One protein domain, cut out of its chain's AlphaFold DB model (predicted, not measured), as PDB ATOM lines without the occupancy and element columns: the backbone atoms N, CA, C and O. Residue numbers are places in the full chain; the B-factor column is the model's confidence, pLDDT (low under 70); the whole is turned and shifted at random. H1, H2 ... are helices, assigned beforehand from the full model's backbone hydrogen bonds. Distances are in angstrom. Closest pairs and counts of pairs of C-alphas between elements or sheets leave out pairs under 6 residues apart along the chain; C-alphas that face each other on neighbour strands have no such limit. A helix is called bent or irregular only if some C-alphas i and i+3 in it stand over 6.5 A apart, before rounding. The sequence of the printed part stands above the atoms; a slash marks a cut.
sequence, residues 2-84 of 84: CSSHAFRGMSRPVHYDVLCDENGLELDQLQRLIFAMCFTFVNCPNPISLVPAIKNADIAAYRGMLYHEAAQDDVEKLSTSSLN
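AT A GLANCE: This is residues 2 to 84 of the 84 residues of the protein "Protein argonaute 2" of Phtheirospermum japonicum (UniProt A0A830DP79). One long straight helix, H2, sticks out with residues 57 to 81 as an arm from a small head made mostly of loops, with the short helix H1 in it. Residues 2 to 26, with no named element, fold back near their beginning and then run across the head before H1; a second loop, residues 38 to 51, leads from H1 to the arm. The printed part has 83 residues with two named helices, H1 then H2, and no named strand; its class is all helix, though under half of the residues, 41 of 83, are in named elements. The whole is extended, with a radius of gyration of the C-alphas of 20.2 A and spans of 67 by 37 by 21 A, the arm making the length.

HOW THE PARTS SIT: H1, residues 27 to 37, and H2, residues 52 to 81, are close but not clearly touching, with 1 pair of C-alphas within 8 A. Their closest C-alphas, those of Met 37 and Pro 52, are 6.8 A apart. The two helices run the same way at a steep tilt of 55 degrees, and their centres are 34.1 A apart. In H1 and H2 every O i to N i+4 pair is within hydrogen-bond range.

IN THESE COORDINATES: H1 begins at C-alpha 27, at (158.218, 201.052, 227.181), and measures 15.3 A from first to last C-alpha. H2 begins at C-alpha 52, at (163.170, 217.520, 217.332), and ends at C-alpha 81, at (150.451, 258.973, 212.864), 43.6 A away. Neither helix is bent.

THE WHOLE: The two C-alphas farthest apart, those of Glu 26 and Asn 84, are 67.2 A from each other. Residues 19 to 24 and residues 57 to 84, of which 57 to 81 belong to H2, stand free; the body without them spans 33 by 23 by 15 A. The link from H1 to H2, 14 residues, is long. The printed part has no cut. The mean pLDDT of the printed part is 87.2, and residues 79 to 84 are under 70.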
ATOM      1  N   CYS A   2     168.906 210.589 228.665       78.00
ATOM      2  CA  CYS A   2     169.933 211.520 228.166       78.00
ATOM      3  C   CYS A   2     170.350 211.108 226.746       78.00
ATOM      4  O   CYS A   2     171.051 210.114 226.597       78.00
ATOM      5  N   SER A   3     169.923 211.845 225.718       80.81
ATOM      6  CA  SER A   3     170.276 211.576 224.308       80.81
ATOM      7  C   SER A   3     171.368 212.494 223.752       80.81
ATOM      8  O   SER A   3     171.995 212.157 222.755       80.81
ATOM      9  N   SER A   4     171.630 213.636 224.392       82.00
ATOM     10  CA  SER A   4     172.645 214.602 223.954       82.00
ATOM     11  C   SER A   4     173.959 214.469 224.710       82.00
ATOM     12  O   SER A   4     173.965 214.272 225.929       82.00
ATOM     13  N   HIS A   5     175.063 214.751 224.024       81.69
ATOM     14  CA  HIS A   5     176.350 214.984 224.669       81.69
ATOM     15  C   HIS A   5     176.424 216.415 225.227       81.69
ATOM     16  O   HIS A   5     176.161 217.385 224.515       81.69
ATOM     17  N   ALA A   6     176.787 216.566 226.504       78.06
ATOM     18  CA  ALA A   6     177.004 217.883 227.089       78.06
ATOM     19  C   ALA A   6     178.372 218.420 226.670       78.06
ATOM     20  O   ALA A   6     179.396 217.986 227.182       78.06
ATOM     21  N   PHE A   7     178.381 219.403 225.770       78.38
ATOM     22  CA  PHE A   7     179.617 220.087 225.380       78.38
ATOM     23  C   PHE A   7     180.265 220.849 226.552       78.38
ATOM     24  O   PHE A   7     181.475 221.057 226.580       78.38
ATOM     25  N   ARG A   8     179.466 221.275 227.541       82.38
ATOM     26  CA  ARG A   8     179.946 221.990 228.727       82.38
ATOM     27  C   ARG A   8     179.116 221.602 229.951       82.38
ATOM     28  O   ARG A   8     177.890 221.672 229.904       82.38
ATOM     29  N   GLY A   9     179.780 221.240 231.048       83.88
ATOM     30  CA  GLY A   9     179.118 220.817 232.286       83.88
ATOM     31  C   GLY A   9     178.460 219.434 232.186       83.88
ATOM     32  O   GLY A   9     178.894 218.587 231.411       83.88
ATOM     33  N   MET A  10     177.422 219.194 232.992       83.25
ATOM     34  CA  MET A  10     176.673 217.931 232.995       83.25
ATOM     35  C   MET A  10     175.446 217.992 232.081       83.25
ATOM     36  O   MET A  10     174.752 219.009 232.018       83.25
ATOM     37  N   SER A  11     175.160 216.880 231.396       82.62
ATOM     38  CA  SER A  11     173.943 216.750 230.584       82.62
ATOM     39  C   SER A  11     172.701 216.790 231.473       82.62
ATOM     40  O   SER A  11     172.690 216.215 232.562       82.62
ATOM     41  N   ARG A  12     171.656 217.492 231.021       82.62
ATOM     42  CA  ARG A  12     170.371 217.529 231.724       82.62
ATOM     43  C   ARG A  12     169.483 216.403 231.184       82.62
ATOM     44  O   ARG A  12     169.137 216.460 230.001       82.62
ATOM     45  N   PRO A  13     169.128 215.392 231.996       86.81
ATOM     46  CA  PRO A  13     168.197 214.352 231.577       86.81
ATOM     47  C   PRO A  13     166.810 214.943 231.330       86.81
ATOM     48  O   PRO A  13     166.348 215.791 232.090       86.81
ATOM     49  N   VAL A  14     166.131 214.446 230.299       89.62
ATOM     50  CA  VAL A  14     164.724 214.766 230.024       89.62
ATOM     51  C   VAL A  14     163.847 213.649 230.576       89.62
ATOM     52  O   VAL A  14     164.139 212.467 230.365       89.62
ATOM     53  N   HIS A  15     162.801 214.017 231.309       90.25
ATOM     54  CA  HIS A  15     161.781 213.086 231.781       90.25
ATOM     55  C   HIS A  15     160.644 213.032 230.757       90.25
ATOM     56  O   HIS A  15     160.225 214.078 230.267       90.25
ATOM     57  N   TYR A  16     160.212 211.827 230.395       90.12
ATOM     58  CA  TYR A  16     159.130 211.605 229.439       90.12
ATOM     59  C   TYR A  16     158.025 210.836 230.156       90.12
ATOM     60  O   TYR A  16     158.271 209.716 230.601       90.12
ATOM     61  N   ASP A  17     156.843 211.440 230.232       92.25
ATOM     62  CA  ASP A  17     155.644 210.850 230.822       92.25
ATOM     63  C   ASP A  17     154.633 210.527 229.720       92.25
ATOM     64  O   ASP A  17     154.326 211.367 228.870       92.25
ATOM     65  N   VAL A  18     154.111 209.302 229.730       91.88
ATOM     66  CA  VAL A  18     153.094 208.856 228.773       91.88
ATOM     67  C   VAL A  18     151.722 209.123 229.371       91.88
ATOM     68  O   VAL A  18     151.299 208.442 230.301       91.88
ATOM     69  N   LEU A  19     151.033 210.132 228.840       94.12
ATOM     70  CA  LEU A  19     149.675 210.477 229.273       94.12
ATOM     71  C   LEU A  19     148.610 209.642 228.555       94.12
ATOM     72  O   LEU A  19     147.573 209.331 229.130       94.12
ATOM     73  N   CYS A  20     148.868 209.297 227.294       93.50
ATOM     74  CA  CYS A  20     147.989 208.496 226.455       93.50
ATOM     75  C   CYS A  20     148.842 207.678 225.482       93.50
ATOM     76  O   CYS A  20     149.756 208.226 224.863       93.50
ATOM     77  N   ASP A  21     148.541 206.387 225.357       92.44
ATOM     78  CA  ASP A  21     149.137 205.499 224.361       92.44
ATOM     79  C   ASP A  21     148.050 204.624 223.731       92.44
ATOM     80  O   ASP A  21     147.596 203.643 224.316       92.44
ATOM     81  N   GLU A  22     147.619 205.006 222.530       95.31
ATOM     82  CA  GLU A  22     146.654 204.243 221.726       95.31
ATOM     83  C   GLU A  22     147.330 203.153 220.883       95.31
ATOM     84  O   GLU A  22     146.671 202.222 220.422       95.31
ATOM     85  N   ASN A  23     148.649 203.248 220.690       90.44
ATOM     86  CA  ASN A  23     149.410 202.323 219.856       90.44
ATOM     87  C   ASN A  23     149.849 201.073 220.636       90.44
ATOM     88  O   ASN A  23     150.282 200.101 220.015       90.44
ATOM     89  N   GLY A  24     149.740 201.091 221.969       91.50
ATOM     90  CA  GLY A  24     150.106 199.977 222.843       91.50
ATOM     91  C   GLY A  24     151.595 199.643 222.767       91.50
ATOM     92  O   GLY A  24     151.965 198.468 222.723       91.50
ATOM     93  N   LEU A  25     152.446 200.667 222.683       91.44
ATOM     94  CA  LEU A  25     153.887 200.493 222.571       91.44
ATOM     95  C   LEU A  25     154.469 199.998 223.892       91.44
ATOM     96  O   LEU A  25     154.190 200.511 224.975       91.44
ATOM     97  N   GLU A  26     155.370 199.027 223.800       93.75
ATOM     98  CA  GLU A  26     156.174 198.643 224.952       93.75
ATOM     99  C   GLU A  26     157.120 199.794 225.337       93.75
ATOM    100  O   GLU A  26     157.688 200.463 224.469       93.75
ATOM    101  N   LEU A  27     157.342 199.999 226.640       90.62
ATOM    102  CA  LEU A  27     158.218 201.052 227.181       90.62
ATOM    103  C   LEU A  27     159.594 201.097 226.508       90.62
ATOM    104  O   LEU A  27     160.120 202.170 226.214       90.62
ATOM    105  N   ASP A  28     160.172 199.931 226.241       93.12
ATOM    106  CA  ASP A  28     161.478 199.821 225.611       93.12
ATOM    107  C   ASP A  28     161.446 200.231 224.124       93.12
ATOM    108  O   ASP A  28     162.327 200.955 223.654       93.12
ATOM    109  N   GLN A  29     160.382 199.877 223.396       94.19
ATOM    110  CA  GLN A  29     160.177 200.336 222.020       94.19
ATOM    111  C   GLN A  29     159.996 201.854 221.969       94.19
ATOM    112  O   GLN A  29     160.614 202.521 221.136       94.19
ATOM    113  N   LEU A  30     159.213 202.409 222.897       92.62
ATOM    114  CA  LEU A  30     159.026 203.849 223.026       92.62
ATOM    115  C   LEU A  30     160.354 204.556 223.321       92.62
ATOM    116  O   LEU A  30     160.695 205.538 222.663       92.62
ATOM    117  N   GLN A  31     161.146 204.040 224.260       92.31
ATOM    118  CA  GLN A  31     162.440 204.623 224.603       92.31
ATOM    119  C   GLN A  31     163.412 204.604 223.413       92.31
ATOM    120  O   GLN A  31     164.073 205.613 223.150       92.31
ATOM    121  N   ARG A  32     163.476 203.500 222.655       93.12
ATOM    122  CA  ARG A  32     164.290 203.411 221.430       93.12
ATOM    123  C   ARG A  32     163.810 204.374 220.349       93.12
ATOM    124  O   ARG A  32     164.640 205.011 219.702       93.12
ATOM    125  N   LEU A  33     162.497 204.508 220.171       92.69
ATOM    126  CA  LEU A  33     161.903 205.431 219.207       92.69
ATOM    127  C   LEU A  33     162.261 206.883 219.539       92.69
ATOM    128  O   LEU A  33     162.776 207.600 218.682       92.69
ATOM    129  N   ILE A  34     162.048 207.307 220.788       92.38
ATOM    130  CA  ILE A  34     162.400 208.657 221.249       92.38
ATOM    131  C   ILE A  34     163.902 208.891 221.066       92.38
ATOM    132  O   ILE A  34     164.300 209.936 220.552       92.38
ATOM    133  N   PHE A  35     164.737 207.910 221.425       91.88
ATOM    134  CA  PHE A  35     166.182 208.010 221.250       91.88
ATOM    135  C   PHE A  35     166.569 208.200 219.780       91.88
ATOM    136  O   PHE A  35     167.350 209.098 219.484       91.88
ATOM    137  N   ALA A  36     165.989 207.425 218.860       92.62
ATOM    138  CA  ALA A  36     166.239 207.555 217.425       92.62
ATOM    139  C   ALA A  36     165.796 208.924 216.880       92.62
ATOM    140  O   ALA A  36     166.519 209.540 216.095       92.62
ATOM    141  N   MET A  37     164.652 209.443 217.336       91.75
ATOM    142  CA  MET A  37     164.176 210.763 216.920       91.75
ATOM    143  C   MET A  37     165.138 211.885 217.322       91.75
ATOM    144  O   MET A  37     165.291 212.839 216.570       91.75
ATOM    145  N   CYS A  38     165.849 211.784 218.446       91.38
ATOM    146  CA  CYS A  38     166.806 212.813 218.873       91.38
ATOM    147  C   CYS A  38     167.976 213.055 217.893       91.38
ATOM    148  O   CYS A  38     168.670 214.065 218.025       91.38
ATOM    149  N   PHE A  39     168.183 212.177 216.904       91.06
ATOM    150  CA  PHE A  39     169.209 212.309 215.860       91.06
ATOM    151  C   PHE A  39     168.690 212.914 214.548       91.06
ATOM    152  O   PHE A  39     169.482 213.149 213.640       91.06
ATOM    153  N   THR A  40     167.388 213.186 214.416       92.56
ATOM    154  CA  THR A  40     166.805 213.691 213.157       92.56
ATOM    155  C   THR A  40     166.735 215.219 213.084       92.56
ATOM    156  O   THR A  40     166.135 215.780 212.169       92.56
ATOM    157  N   PHE A  41     167.340 215.925 214.042       89.56
ATOM    158  CA  PHE A  41     167.303 217.381 214.068       89.56
ATOM    159  C   PHE A  41     168.181 217.996 212.973       89.56
ATOM    160  O   PHE A  41     169.374 217.734 212.884       89.56
ATOM    161  N   VAL A  42     167.584 218.873 212.167       89.50
ATOM    162  CA  VAL A  42     168.219 219.414 210.954       89.50
ATOM    163  C   VAL A  42     169.235 220.528 211.213       89.50
ATOM    164  O   VAL A  42     170.114 220.751 210.388       89.50
ATOM    165  N   ASN A  43     169.139 221.237 212.342       86.25
ATOM    166  CA  ASN A  43     169.970 222.424 212.575       86.25
ATOM    167  C   ASN A  43     171.328 222.106 213.220       86.25
ATOM    168  O   ASN A  43     172.194 222.978 213.249       86.25
ATOM    169  N   CYS A  44     171.533 220.902 213.764       83.69
ATOM    170  CA  CYS A  44     172.840 220.507 214.279       83.69
ATOM    171  C   CYS A  44     173.149 219.030 214.019       83.69
ATOM    172  O   CYS A  44     172.266 218.192 214.160       83.69
ATOM    173  N   PRO A  45     174.417 218.690 213.722       84.19
ATOM    174  CA  PRO A  45     174.834 217.307 213.480       84.19
ATOM    175  C   PRO A  45     174.915 216.468 214.765       84.19
ATOM    176  O   PRO A  45     175.130 215.262 214.705       84.19
ATOM    177  N   ASN A  46     174.788 217.106 215.931       85.50
ATOM    178  CA  ASN A  46     174.848 216.448 217.228       85.50
ATOM    179  C   ASN A  46     173.441 216.089 217.715       85.50
ATOM    180  O   ASN A  46     172.514 216.881 217.511       85.50
ATOM    181  N   PRO A  47     173.280 214.957 218.418       85.12
ATOM    182  CA  PRO A  47     172.002 214.600 219.001       85.12
ATOM    183  C   PRO A  47     171.588 215.608 220.068       85.12
ATOM    184  O   PRO A  47     172.391 216.056 220.895       85.12
ATOM    185  N   ILE A  48     170.302 215.938 220.060       88.50
ATOM    186  CA  ILE A  48     169.691 216.869 221.005       88.50
ATOM    187  C   ILE A  48     169.023 216.117 222.165       88.50
ATOM    188  O   ILE A  48     168.724 214.926 222.071       88.50
ATOM    189  N   SER A  49     168.849 216.783 223.309       87.25
ATOM    190  CA  SER A  49     168.294 216.169 224.529       87.25
ATOM    191  C   SER A  49     166.779 215.962 224.458       87.25
ATOM    192  O   SER A  49     166.255 215.046 225.089       87.25
ATOM    193  N   LEU A  50     166.087 216.811 223.697       90.06
ATOM    194  CA  LEU A  50     164.652 216.730 223.429       90.06
ATOM    195  C   LEU A  50     164.389 216.241 222.009       90.06
ATOM    196  O   LEU A  50     165.180 216.493 221.108       90.06
ATOM    197  N   VAL A  51     163.232 215.619 221.795       92.19
ATOM    198  CA  VAL A  51     162.762 215.242 220.457       92.19
ATOM    199  C   VAL A  51     162.703 216.482 219.539       92.19
ATOM    200  O   VAL A  51     162.205 217.530 219.968       92.19
ATOM    201  N   PRO A  52     163.143 216.389 218.266       92.69
ATOM    202  CA  PRO A  52     163.170 217.520 217.332       92.69
ATOM    203  C   PRO A  52     161.826 218.219 217.150       92.69
ATOM    204  O   PRO A  52     161.792 219.434 216.992       92.69
ATOM    205  N   ALA A  53     160.723 217.469 217.205       92.06
ATOM    206  CA  ALA A  53     159.375 218.021 217.132       92.06
ATOM    207  C   ALA A  53     159.109 219.046 218.247       92.06
ATOM    208  O   ALA A  53     158.657 220.150 217.958       92.06
ATOM    209  N   ILE A  54     159.475 218.720 219.493       93.31
ATOM    210  CA  ILE A  54     159.329 219.625 220.642       93.31
ATOM    211  C   ILE A  54     160.217 220.855 220.436       93.31
ATOM    212  O   ILE A  54     159.753 221.987 220.524       93.31
ATOM    213  N   LYS A  55     161.484 220.641 220.052       91.69
ATOM    214  CA  LYS A  55     162.424 221.745 219.830       91.69
ATOM    215  C   LYS A  55     161.963 222.699 218.722       91.69
ATOM    216  O   LYS A  55     162.153 223.909 218.833       91.69
ATOM    217  N   ASN A  56     161.377 222.166 217.655       92.94
ATOM    218  CA  ASN A  56     160.838 222.960 216.556       92.94
ATOM    219  C   ASN A  56     159.565 223.709 216.957       92.94
ATOM    220  O   ASN A  56     159.403 224.851 216.535       92.94
ATOM    221  N   ALA A  57     158.702 223.109 217.782       96.00
ATOM    222  CA  ALA A  57     157.531 223.790 218.326       96.00
ATOM    223  C   ALA A  57     157.936 225.016 219.159       96.00
ATOM    224  O   ALA A  57     157.393 226.094 218.940       96.00
ATOM    225  N   ASP A  58     158.962 224.894 220.009       94.38
ATOM    226  CA  ASP A  58     159.485 226.024 220.792       94.38
ATOM    227  C   ASP A  58     160.002 227.155 219.891       94.38
ATOM    228  O   ASP A  58     159.704 228.329 220.103       94.38
ATOM    229  N   ILE A  59     160.772 226.808 218.853       94.69
ATOM    230  CA  ILE A  59     161.308 227.786 217.895       94.69
ATOM    231  C   ILE A  59     160.169 228.463 217.121       94.69
ATOM    232  O   ILE A  59     160.227 229.668 216.876       94.69
ATOM    233  N   ALA A  60     159.138 227.708 216.733       96.25
ATOM    234  CA  ALA A  60     157.968 228.241 216.045       96.25
ATOM    235  C   ALA A  60     157.159 229.180 216.950       96.25
ATOM    236  O   ALA A  60     156.802 230.271 216.512       96.25
ATOM    237  N   ALA A  61     156.936 228.805 218.213       97.00
ATOM    238  CA  ALA A  61     156.249 229.636 219.196       97.00
ATOM    239  C   ALA A  61     157.009 230.943 219.459       97.00
ATOM    240  O   ALA A  61     156.418 232.019 219.414       97.00
ATOM    241  N   TYR A  62     158.333 230.865 219.635       96.44
ATOM    242  CA  TYR A  62     159.181 232.044 219.813       96.44
ATOM    243  C   TYR A  62     159.119 232.988 218.605       96.44
ATOM    244  O   TYR A  62     158.956 234.194 218.763       96.44
ATOM    245  N   ARG A  63     159.178 232.444 217.382       95.75
ATOM    246  CA  ARG A  63     159.004 233.241 216.157       95.75
ATOM    247  C   ARG A  63     157.609 233.858 216.062       95.75
ATOM    248  O   ARG A  63     157.496 235.012 215.673       95.75
ATOM    249  N   GLY A  64     156.569 233.114 216.433       96.69
ATOM    250  CA  GLY A  64     155.195 233.612 216.468       96.69
ATOM    251  C   GLY A  64     155.033 234.813 217.398       96.69
ATOM    252  O   GLY A  64     154.415 235.799 217.008       96.69
ATOM    253  N   MET A  65     155.649 234.765 218.580       96.06
ATOM    254  CA  MET A  65     155.664 235.883 219.527       96.06
ATOM    255  C   MET A  65     156.331 237.127 218.927       96.06
ATOM    256  O   MET A  65     155.738 238.198 218.954       96.06
ATOM    257  N   LEU A  66     157.499 236.973 218.293       95.75
ATOM    258  CA  LEU A  66     158.196 238.088 217.641       95.75
ATOM    259  C   LEU A  66     157.367 238.729 216.516       95.75
ATOM    260  O   LEU A  66     157.365 239.948 216.364       95.75
ATOM    261  N   TYR A  67     156.650 237.923 215.724       94.69
ATOM    262  CA  TYR A  67     155.751 238.455 214.696       94.69
ATOM    263  C   TYR A  67     154.537 239.162 215.293       94.69
ATOM    264  O   TYR A  67     154.073 240.149 214.727       94.69
ATOM    265  N   HIS A  68     154.024 238.670 216.420       94.38
ATOM    266  CA  HIS A  68     152.925 239.315 217.121       94.38
ATOM    267  C   HIS A  68     153.337 240.687 217.661       94.38
ATOM    268  O   HIS A  68     152.644 241.663 217.398       94.38
ATOM    269  N   GLU A  69     154.485 240.772 218.338       93.50
ATOM    270  CA  GLU A  69     155.032 242.026 218.872       93.50
ATOM    271  C   GLU A  69     155.277 243.052 217.757       93.50
ATOM    272  O   GLU A  69     154.784 244.173 217.836       93.50
ATOM    273  N   ALA A  70     155.931 242.648 216.661       91.94
ATOM    274  CA  ALA A  70     156.159 243.534 215.519       91.94
ATOM    275  C   ALA A  70     154.849 244.056 214.896       91.94
ATOM    276  O   ALA A  70     154.757 245.224 214.527       91.94
ATOM    277  N   ALA A  71     153.816 243.212 214.812       90.88
ATOM    278  CA  ALA A  71     152.512 243.633 214.312       90.88
ATOM    279  C   ALA A  71     151.818 244.630 215.256       90.88
ATOM    280  O   ALA A  71     151.131 245.534 214.780       90.88
ATOM    281  N   GLN A  72     151.987 244.491 216.576       87.31
ATOM    282  CA  GLN A  72     151.448 245.455 217.538       87.31
ATOM    283  C   GLN A  72     152.166 246.806 217.455       87.31
ATOM    284  O   GLN A  72     151.493 247.835 217.411       87.31
ATOM    285  N   ASP A  73     153.495 246.801 217.329       85.56
ATOM    286  CA  ASP A  73     154.293 248.019 217.140       85.56
ATOM    287  C   ASP A  73     153.879 248.787 215.876       85.56
ATOM    288  O   ASP A  73     153.797 250.018 215.876       85.56
ATOM    289  N   ASP A  74     153.610 248.076 214.777       80.25
ATOM    290  CA  ASP A  74     153.172 248.693 213.524       80.25
ATOM    291  C   ASP A  74     151.768 249.305 213.651       80.25
ATOM    292  O   ASP A  74     151.527 250.414 213.166       80.25
ATOM    293  N   VAL A  75     150.855 248.636 214.365       78.25
ATOM    294  CA  VAL A  75     149.518 249.171 214.676       78.25
ATOM    295  C   VAL A  75     149.612 250.423 215.553       78.25
ATOM    296  O   VAL A  75     148.918 251.410 215.293       78.25
ATOM    297  N   GLU A  76     150.491 250.436 216.554       76.69
ATOM    298  CA  GLU A  76     150.675 251.593 217.435       76.69
ATOM    299  C   GLU A  76     151.241 252.805 216.671       76.69
ATOM    300  O   GLU A  76     150.738 253.928 216.811       76.69
ATOM    301  N   LYS A  77     152.200 252.590 215.763       74.75
ATOM    302  CA  LYS A  77     152.745 253.634 214.871       74.75
ATOM    303  C   LYS A  77     151.700 254.193 213.896       74.75
ATOM    304  O   LYS A  77     151.691 255.393 213.615       74.75
ATOM    305  N   LEU A  78     150.791 253.357 213.392       71.75
ATOM    306  CA  LEU A  78     149.667 253.790 212.547       71.75
ATOM    307  C   LEU A  78     148.639 254.622 213.336       71.75
ATOM    308  O   LEU A  78     148.113 255.616 212.831       71.75
ATOM    309  N   SER A  79     148.381 254.257 214.594       69.38
ATOM    310  CA  SER A  79     147.454 254.999 215.461       69.38
ATOM    311  C   SER A  79     147.986 256.382 215.861       69.38
ATOM    312  O   SER A  79     147.233 257.353 215.884       69.38
ATOM    313  N   THR A  80     149.294 256.498 216.100       67.25
ATOM    314  CA  THR A  80     149.952 257.758 216.487       67.25
ATOM    315  C   THR A  80     150.178 258.701 215.306       67.25
ATOM    316  O   THR A  80     150.130 259.917 215.475       67.25
ATOM    317  N   SER A  81     150.359 258.169 214.093       64.88
ATOM    318  CA  SER A  81     150.451 258.973 212.864       64.88
ATOM    319  C   SER A  81     149.106 259.516 212.374       64.88
ATOM    320  O   SER A  81     149.091 260.518 211.672       64.88
ATOM    321  N   SER A  82     147.983 258.914 212.779       59.62
ATOM    322  CA  SER A  82     146.632 259.392 212.436       59.62
ATOM    323  C   SER A  82     146.123 260.532 213.339       59.62
ATOM    324  O   SER A  82     145.052 261.077 213.086       59.62
ATOM    325  N   LEU A  83     146.861 260.873 214.403       60.06
ATOM    326  CA  LEU A  83     146.519 261.922 215.377       60.06
ATOM    327  C   LEU A  83     147.325 263.226 215.203       60.06
ATOM    328  O   LEU A  83     147.157 264.135 216.015       60.06
ATOM    329  N   ASN A  84     148.162 263.331 214.163       44.41
ATOM    330  CA  ASN A  84     148.889 264.552 213.787       44.41
ATOM    331  C   ASN A  84     148.411 265.104 212.442       44.41
ATOM    332  O   ASN A  84     148.193 264.286 211.522       44.41
TER     333      ASN A  84